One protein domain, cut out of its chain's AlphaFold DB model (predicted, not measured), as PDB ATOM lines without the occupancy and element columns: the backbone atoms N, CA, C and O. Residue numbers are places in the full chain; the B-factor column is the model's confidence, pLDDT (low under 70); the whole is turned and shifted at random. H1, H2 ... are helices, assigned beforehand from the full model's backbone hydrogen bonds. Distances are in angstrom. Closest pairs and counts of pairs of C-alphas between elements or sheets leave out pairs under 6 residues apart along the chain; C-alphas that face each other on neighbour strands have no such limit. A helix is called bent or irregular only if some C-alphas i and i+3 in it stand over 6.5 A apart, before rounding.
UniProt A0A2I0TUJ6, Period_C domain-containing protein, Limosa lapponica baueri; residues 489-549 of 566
ATOM      1  N   LEU A 489     143.197 147.692 117.366       97.56
ATOM      2  CA  LEU A 489     142.628 146.439 117.871       97.56
ATOM      3  C   LEU A 489     143.659 145.303 117.905       97.56
ATOM      4  O   LEU A 489     143.647 144.504 118.840       97.56
ATOM      5  N   LYS A 490     144.573 145.234 116.930       97.94
ATOM      6  CA  LYS A 490     145.676 144.265 116.944       97.94
ATOM      7  C   LYS A 490     146.651 144.535 118.096       97.94
ATOM      8  O   LYS A 490     146.962 143.614 118.848       97.94
ATOM      9  N   GLU A 491     147.092 145.782 118.263       97.44
ATOM     10  CA  GLU A 491     148.000 146.192 119.344       97.44
ATOM     11  C   GLU A 491     147.396 145.884 120.728       97.44
ATOM     12  O   GLU A 491     148.074 145.375 121.624       97.44
ATOM     13  N   ASP A 492     146.094 146.126 120.901       97.19
ATOM     14  CA  ASP A 492     145.387 145.850 122.149       97.19
ATOM     15  C   ASP A 492     145.131 144.349 122.378       97.19
ATOM     16  O   ASP A 492     145.195 143.899 123.522       97.19
ATOM     17  N   LEU A 493     144.946 143.529 121.336       97.62
ATOM     18  CA  LEU A 493     144.908 142.061 121.463       97.62
ATOM     19  C   LEU A 493     146.261 141.474 121.907       97.62
ATOM     20  O   LEU A 493     146.298 140.539 122.718       97.62
ATOM     21  N   GLU A 494     147.372 142.036 121.427       97.31
ATOM     22  CA  GLU A 494     148.723 141.669 121.870       97.31
ATOM     23  C   GLU A 494     148.915 142.023 123.364       97.31
ATOM     24  O   GLU A 494     149.297 141.155 124.159       97.31
ATOM     25  N   LYS A 495     148.518 143.230 123.799       97.12
ATOM     26  CA  LYS A 495     148.516 143.636 125.226       97.12
ATOM     27  C   LYS A 495     147.610 142.757 126.095       97.12
ATOM     28  O   LYS A 495     148.037 142.285 127.151       97.12
ATOM     29  N   LEU A 496     146.374 142.493 125.661       96.81
ATOM     30  CA  LEU A 496     145.407 141.656 126.385       96.81
ATOM     31  C   LEU A 496     145.902 140.219 126.564       96.81
ATOM     32  O   LEU A 496     145.587 139.580 127.569       96.81
ATOM     33  N   THR A 497     146.708 139.710 125.630       96.44
ATOM     34  CA  THR A 497     147.333 138.387 125.752       96.44
ATOM     35  C   THR A 497     148.341 138.346 126.904       96.44
ATOM     36  O   THR A 497     148.331 137.388 127.680       96.44
ATOM     37  N   VAL A 498     149.131 139.409 127.101       96.56
ATOM     38  CA  VAL A 498     150.027 139.560 128.266       96.56
ATOM     39  C   VAL A 498     149.225 139.754 129.561       96.56
ATOM     40  O   VAL A 498     149.474 139.077 130.560       96.56
ATOM     41  N   MET A 499     148.213 140.627 129.541       96.38
ATOM     42  CA  MET A 499     147.387 140.950 130.713       96.38
ATOM     43  C   MET A 499     146.399 139.840 131.113       96.38
ATOM     44  O   MET A 499     145.781 139.932 132.172       96.38
ATOM     45  N   ARG A 500     146.251 138.758 130.331       94.31
ATOM     46  CA  ARG A 500     145.270 137.681 130.577       94.31
ATOM     47  C   ARG A 500     145.363 137.070 131.979       94.31
ATOM     48  O   ARG A 500     144.339 136.748 132.568       94.31
ATOM     49  N   LYS A 501     146.572 136.934 132.538       92.81
ATOM     50  CA  LYS A 501     146.781 136.395 133.899       92.81
ATOM     51  C   LYS A 501     146.369 137.367 135.016       92.81
ATOM     52  O   LYS A 501     146.122 136.925 136.132       92.81
ATOM     53  N   GLN A 502     146.299 138.663 134.710       94.75
ATOM     54  CA  GLN A 502     145.986 139.762 135.633       94.75
ATOM     55  C   GLN A 502     144.492 140.137 135.628       94.75
ATOM     56  O   GLN A 502     144.093 141.061 136.333       94.75
ATOM     57  N   GLN A 503     143.670 139.449 134.828       95.12
ATOM     58  CA  GLN A 503     142.218 139.642 134.801       95.12
ATOM     59  C   GLN A 503     141.571 139.279 136.155       95.12
ATOM     60  O   GLN A 503     142.123 138.455 136.887       95.12
ATOM     61  N   PRO A 504     140.402 139.852 136.501       94.31
ATOM     62  CA  PRO A 504     139.683 139.492 137.722       94.31
ATOM     63  C   PRO A 504     139.278 138.009 137.745       94.31
ATOM     64  O   PRO A 504     138.521 137.543 136.893       94.31
ATOM     65  N   TRP A 505     139.750 137.271 138.752       93.25
ATOM     66  CA  TRP A 505     139.386 135.871 138.983       93.25
ATOM     67  C   TRP A 505     138.287 135.790 140.047       93.25
ATOM     68  O   TRP A 505     138.546 136.007 141.229       93.25
ATOM     69  N   PHE A 506     137.061 135.477 139.627       94.56
ATOM     70  CA  PHE A 506     135.904 135.353 140.519       94.56
ATOM     71  C   PHE A 506     135.701 133.913 141.006       94.56
ATOM     72  O   PHE A 506     135.846 132.962 140.231       94.56
ATOM     73  N   THR A 507     135.304 133.745 142.269       96.25
ATOM     74  CA  THR A 507     134.808 132.460 142.799       96.25
ATOM     75  C   THR A 507     133.414 132.146 142.248       96.25
ATOM     76  O   THR A 507     132.719 133.037 141.766       96.25
ATOM     77  N   ASP A 508     132.957 130.895 142.319       94.19
ATOM     78  CA  ASP A 508     131.648 130.528 141.748       94.19
ATOM     79  C   ASP A 508     130.453 131.168 142.481       94.19
ATOM     80  O   ASP A 508     129.433 131.454 141.856       94.19
ATOM     81  N   GLY A 509     130.612 131.506 143.768       95.62
ATOM     82  CA  GLY A 509     129.667 132.358 144.499       95.62
ATOM     83  C   GLY A 509     129.603 133.773 143.915       95.62
ATOM     84  O   GLY A 509     128.533 134.224 143.516       95.62
ATOM     85  N   GLN A 510     130.759 134.423 143.737       95.44
ATOM     86  CA  GLN A 510     130.849 135.752 143.117       95.44
ATOM     87  C   GLN A 510     130.335 135.757 141.671       95.44
ATOM     88  O   GLN A 510     129.667 136.701 141.259       95.44
ATOM     89  N   LYS A 511     130.591 134.696 140.889       93.50
ATOM     90  CA  LYS A 511     130.008 134.539 139.546       93.50
ATOM     91  C   LYS A 511     128.486 134.505 139.613       93.50
ATOM     92  O   LYS A 511     127.858 135.146 138.780       93.50
ATOM     93  N   LYS A 512     127.893 133.797 140.584       93.94
ATOM     94  CA  LYS A 512     126.436 133.740 140.771       93.94
ATOM     95  C   LYS A 512     125.854 135.105 141.161       93.94
ATOM     96  O   LYS A 512     124.885 135.531 140.540       93.94
ATOM     97  N   GLU A 513     126.471 135.796 142.119       95.88
ATOM     98  CA  GLU A 513     126.089 137.149 142.555       95.88
ATOM     99  C   GLU A 513     126.141 138.150 141.389       95.88
ATOM    100  O   GLU A 513     125.150 138.801 141.061       95.88
ATOM    101  N   LEU A 514     127.277 138.218 140.684       94.81
ATOM    102  CA  LEU A 514     127.436 139.087 139.516       94.81
ATOM    103  C   LEU A 514     126.455 138.709 138.398       94.81
ATOM    104  O   LEU A 514     125.901 139.589 137.747       94.81
ATOM    105  N   ALA A 515     126.184 137.419 138.202       92.69
ATOM    106  CA  ALA A 515     125.212 136.922 137.235       92.69
ATOM    107  C   ALA A 515     123.752 137.280 137.568       92.69
ATOM    108  O   ALA A 515     122.909 137.194 136.677       92.69
ATOM    109  N   GLU A 516     123.409 137.641 138.808       93.38
ATOM    110  CA  GLU A 516     122.075 138.160 139.163       93.38
ATOM    111  C   GLU A 516     121.882 139.616 138.704       93.38
ATOM    112  O   GLU A 516     120.775 139.988 138.324       93.38
ATOM    113  N   VAL A 517     122.962 140.407 138.632       93.31
ATOM    114  CA  VAL A 517     122.953 141.805 138.154       93.31
ATOM    115  C   VAL A 517     123.278 141.916 136.655       93.31
ATOM    116  O   VAL A 517     122.787 142.803 135.955       93.31
ATOM    117  N   HIS A 518     124.117 141.019 136.138       91.88
ATOM    118  CA  HIS A 518     124.688 141.083 134.797       91.88
ATOM    119  C   HIS A 518     124.355 139.822 133.994       91.88
ATOM    120  O   HIS A 518     125.064 138.815 134.031       91.88
ATOM    121  N   THR A 519     123.281 139.903 133.206       89.19
ATOM    122  CA  THR A 519     122.794 138.816 132.335       89.19
ATOM    123  C   THR A 519     123.872 138.246 131.416       89.19
ATOM    124  O   THR A 519     123.939 137.031 131.244       89.19
ATOM    125  N   TRP A 520     124.761 139.099 130.899       92.38
ATOM    126  CA  TRP A 520     125.852 138.721 129.998       92.38
ATOM    127  C   TRP A 520     126.865 137.738 130.620       92.38
ATOM    128  O   TRP A 520     127.507 136.991 129.888       92.38
ATOM    129  N   ILE A 521     126.950 137.651 131.957       90.69
ATOM    130  CA  ILE A 521     127.758 136.640 132.667       90.69
ATOM    131  C   ILE A 521     127.081 135.259 132.627       90.69
ATOM    132  O   ILE A 521     127.770 134.245 132.546       90.69
ATOM    133  N   ARG A 522     125.738 135.197 132.621       86.25
ATOM    134  CA  ARG A 522     124.985 133.937 132.442       86.25
ATOM    135  C   ARG A 522     125.056 133.438 131.006       86.25
ATOM    136  O   ARG A 522     125.246 132.249 130.784       86.25
ATOM    137  N   THR A 523     124.885 134.342 130.044       85.88
ATOM    138  CA  THR A 523     124.847 134.015 128.611       85.88
ATOM    139  C   THR A 523     126.230 133.940 127.962       85.88
ATOM    140  O   THR A 523     126.323 133.504 126.821       85.88
ATOM    141  N   GLN A 524     127.294 134.345 128.669       82.44
ATOM    142  CA  GLN A 524     128.670 134.457 128.157       82.44
ATOM    143  C   GLN A 524     128.774 135.352 126.905       82.44
ATOM    144  O   GLN A 524     129.578 135.113 126.006       82.44
ATOM    145  N   THR A 525     127.941 136.395 126.843       88.69
ATOM    146  CA  THR A 525     127.866 137.342 125.720       88.69
ATOM    147  C   THR A 525     128.604 138.646 126.021       88.69
ATOM    148  O   THR A 525     128.992 138.926 127.154       88.69
ATOM    149  N   VAL A 526     128.742 139.497 125.003       89.31
ATOM    150  CA  VAL A 526     129.103 140.911 125.185       89.31
ATOM    151  C   VAL A 526     128.010 141.621 126.019       89.31
ATOM    152  O   VAL A 526     126.825 141.309 125.846       89.31
ATOM    153  N   PRO A 527     128.354 142.559 126.926       91.44
ATOM    154  CA  PRO A 527     127.375 143.407 127.607       91.44
ATOM    155  C   PRO A 527     126.582 144.270 126.617       91.44
ATOM    156  O   PRO A 527     127.167 144.936 125.763       91.44
ATOM    157  N   LEU A 528     125.255 144.326 126.769       84.62
ATOM    158  CA  LEU A 528     124.367 145.079 125.869       84.62
ATOM    159  C   LEU A 528     124.755 146.565 125.758       84.62
ATOM    160  O   LEU A 528     124.675 147.141 124.680       84.62
ATOM    161  N   GLN A 529     125.243 147.159 126.851       85.50
ATOM    162  CA  GLN A 529     125.670 148.560 126.935       85.50
ATOM    163  C   GLN A 529     126.878 148.909 126.048       85.50
ATOM    164  O   GLN A 529     127.091 150.088 125.785       85.50
ATOM    165  N   ILE A 530     127.669 147.919 125.613       88.44
ATOM    166  CA  ILE A 530     128.811 148.111 124.699       88.44
ATOM    167  C   ILE A 530     128.624 147.385 123.358       88.44
ATOM    168  O   ILE A 530     129.526 147.368 122.529       88.44
ATOM    169  N   SER A 531     127.450 146.785 123.137       88.25
ATOM    170  CA  SER A 531     127.077 146.096 121.898       88.25
ATOM    171  C   SER A 531     126.422 147.064 120.897       88.25
ATOM    172  O   SER A 531     125.411 146.731 120.275       88.25
ATOM    173  N   THR A 532     126.971 148.276 120.770       89.12
ATOM    174  CA  THR A 532     126.505 149.337 119.859       89.12
ATOM    175  C   THR A 532     127.519 149.584 118.742       89.12
ATOM    176  O   THR A 532     128.706 149.298 118.890       89.12
ATOM    177  N   GLN A 533     127.056 150.115 117.606       87.19
ATOM    178  CA  GLN A 533     127.931 150.455 116.478       87.19
ATOM    179  C   GLN A 533     128.731 151.741 116.743       87.19
ATOM    180  O   GLN A 533     129.913 151.812 116.399       87.19
ATOM    181  N   GLY A 534     128.091 152.731 117.370       86.12
ATOM    182  CA  GLY A 534     128.678 154.012 117.735       86.12
ATOM    183  C   GLY A 534     128.118 154.551 119.051       86.12
ATOM    184  O   GLY A 534     127.857 153.802 120.004       86.12
ATOM    185  N   CYS A 535     127.977 155.873 119.110       88.81
ATOM    186  CA  CYS A 535     127.446 156.585 120.264       88.81
ATOM    187  C   CYS A 535     125.965 156.862 120.014       88.81
ATOM    188  O   CYS A 535     125.634 157.681 119.164       88.81
ATOM    189  N   VAL A 536     125.077 156.242 120.794       85.50
ATOM    190  CA  VAL A 536     123.617 156.256 120.564       85.50
ATOM    191  C   VAL A 536     123.040 157.660 120.300       85.50
ATOM    192  O   VAL A 536     122.139 157.808 119.481       85.50
ATOM    193  N   THR A 537     123.559 158.713 120.940       82.62
ATOM    194  CA  THR A 537     123.098 160.103 120.738       82.62
ATOM    195  C   THR A 537     123.627 160.782 119.467       82.62
ATOM    196  O   THR A 537     123.029 161.761 119.018       82.62
ATOM    197  N   CYS A 538     124.718 160.283 118.884       84.94
ATOM    198  CA  CYS A 538     125.249 160.702 117.586       84.94
ATOM    199  C   CYS A 538     124.591 159.905 116.454       84.94
ATOM    200  O   CYS A 538     124.075 160.506 115.518       84.94
ATOM    201  N   ASP A 539     124.515 158.580 116.601       67.44
ATOM    202  CA  ASP A 539     123.946 157.659 115.612       67.44
ATOM    203  C   ASP A 539     122.478 158.040 115.277       67.44
ATOM    204  O   ASP A 539     122.072 158.075 114.116       67.44
ATOM    205  N   ILE A 540     121.684 158.434 116.289       63.28
ATOM    206  CA  ILE A 540     120.308 158.950 116.107       63.28
ATOM    207  C   ILE A 540     120.284 160.300 115.371       63.28
ATOM    208  O   ILE A 540     119.347 160.572 114.616       63.28
ATOM    209  N   ARG A 541     121.286 161.166 115.577       57.28
ATOM    210  CA  ARG A 541     121.354 162.468 114.896       57.28
ATOM    211  C   ARG A 541     121.636 162.301 113.412       57.28
ATOM    212  O   ARG A 541     120.950 162.936 112.619       57.28
ATOM    213  N   GLU A 542     122.571 161.430 113.046       53.50
ATOM    214  CA  GLU A 542     122.868 161.125 111.642       53.50
ATOM    215  C   GLU A 542     121.622 160.579 110.929       53.50
ATOM    216  O   GLU A 542     121.209 161.156 109.925       53.50
ATOM    217  N   ALA A 543     120.919 159.610 111.532       55.69
ATOM    218  CA  ALA A 543     119.642 159.110 111.014       55.69
ATOM    219  C   ALA A 543     118.554 160.203 110.886       55.69
ATOM    220  O   ALA A 543     117.791 160.209 109.921       55.69
ATOM    221  N   SER A 544     118.481 161.158 111.824       55.19
ATOM    222  CA  SER A 544     117.520 162.275 111.741       55.19
ATOM    223  C   SER A 544     117.868 163.304 110.656       55.19
ATOM    224  O   SER A 544     116.967 163.863 110.030       55.19
ATOM    225  N   CYS A 545     119.158 163.529 110.392       50.94
ATOM    226  CA  CYS A 545     119.625 164.396 109.310       50.94
ATOM    227  C   CYS A 545     119.419 163.740 107.939       50.94
ATOM    228  O   CYS A 545     119.022 164.414 106.993       50.94
ATOM    229  N   GLU A 546     119.653 162.429 107.833       51.50
ATOM    230  CA  GLU A 546     119.411 161.656 106.611       51.50
ATOM    231  C   GLU A 546     117.912 161.601 106.268       51.50
ATOM    232  O   GLU A 546     117.544 161.794 105.110       51.50
ATOM    233  N   ALA A 547     117.039 161.462 107.273       52.84
ATOM    234  CA  ALA A 547     115.590 161.564 107.092       52.84
ATOM    235  C   ALA A 547     115.149 162.958 106.600       52.84
ATOM    236  O   ALA A 547     114.386 163.049 105.641       52.84
ATOM    237  N   ALA A 548     115.664 164.043 107.191       53.56
ATOM    238  CA  ALA A 548     115.341 165.406 106.751       53.56
ATOM    239  C   ALA A 548     115.776 165.674 105.293       53.56
ATOM    240  O   ALA A 548     115.021 166.244 104.510       53.56
ATOM    241  N   MET A 549     116.959 165.185 104.902       52.00
ATOM    242  CA  MET A 549     117.470 165.273 103.525       52.00
ATOM    243  C   MET A 549     116.670 164.431 102.510       52.00
ATOM    244  O   MET A 549     116.813 164.636 101.301       52.00
TER     245      MET A 549
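What this domain is: This is residues 489 to 549 of the 566 residues of the protein "Period_C domain-containing protein" of Limosa lapponica baueri (UniProt A0A2I0TUJ6). Look for a loose, open hook with a long tail: H1 is one free arm, residues 503 to 507 turn the corner, H2 and small H3 make a bend, and the link from H3 leads out to H4, the far end of the tail. There is no packed core, and residues 489 to 505 and 529 to 549 stick out free at the two ends. The printed part has 61 residues with four named helices, H1, H2, H3 and H4 in that order, and no named strand; the class is all helix. The whole is extended, with a radius of gyration of the C-alphas of 17.8 A, and flat, spanning 54 by 33 by 14 A.

Where its parts are: Find C-alpha 489 at (142.628, 146.439, 117.871); from there H1, residues 489 to 502, runs 19.3 A. It is irregular: C-alphas 498 and 501 are 7.2 A apart. C-alpha 508 at (131.648, 130.528, 141.748) begins H2, residues 508 to 517, 14.7 A long. Next comes H3, residues 519 to 523, 6.4 A. H4, residues 536 to 549, runs 20.2 A to C-alpha 549 at (117.470, 165.273, 103.525).

How they stand to each other: H1 is apart from H2, H3 and H4. Go on to H2 and H3, which touch only at the corner by their link; their closest C-alphas, those of Ala 515 and Ile 521, are 5.2 A apart. H4 is apart from H2 and H3. In H3 every O i to N i+4 pair is within hydrogen-bond range; in H1 8 of 10 are, in H2 5 of 6 and in H4 9 of 10.

The domain as a whole: The two farthest C-alphas, those of Thr 507 and Met 549, are 54.0 A apart. The printed part has no cut. The links from H1 to H2 and from H2 to H3 are tight; the link from H3 to H4, residues 524 to 535, is long. Mean pLDDT of the printed part is 85.6, and residues 539 to 549 are under 70.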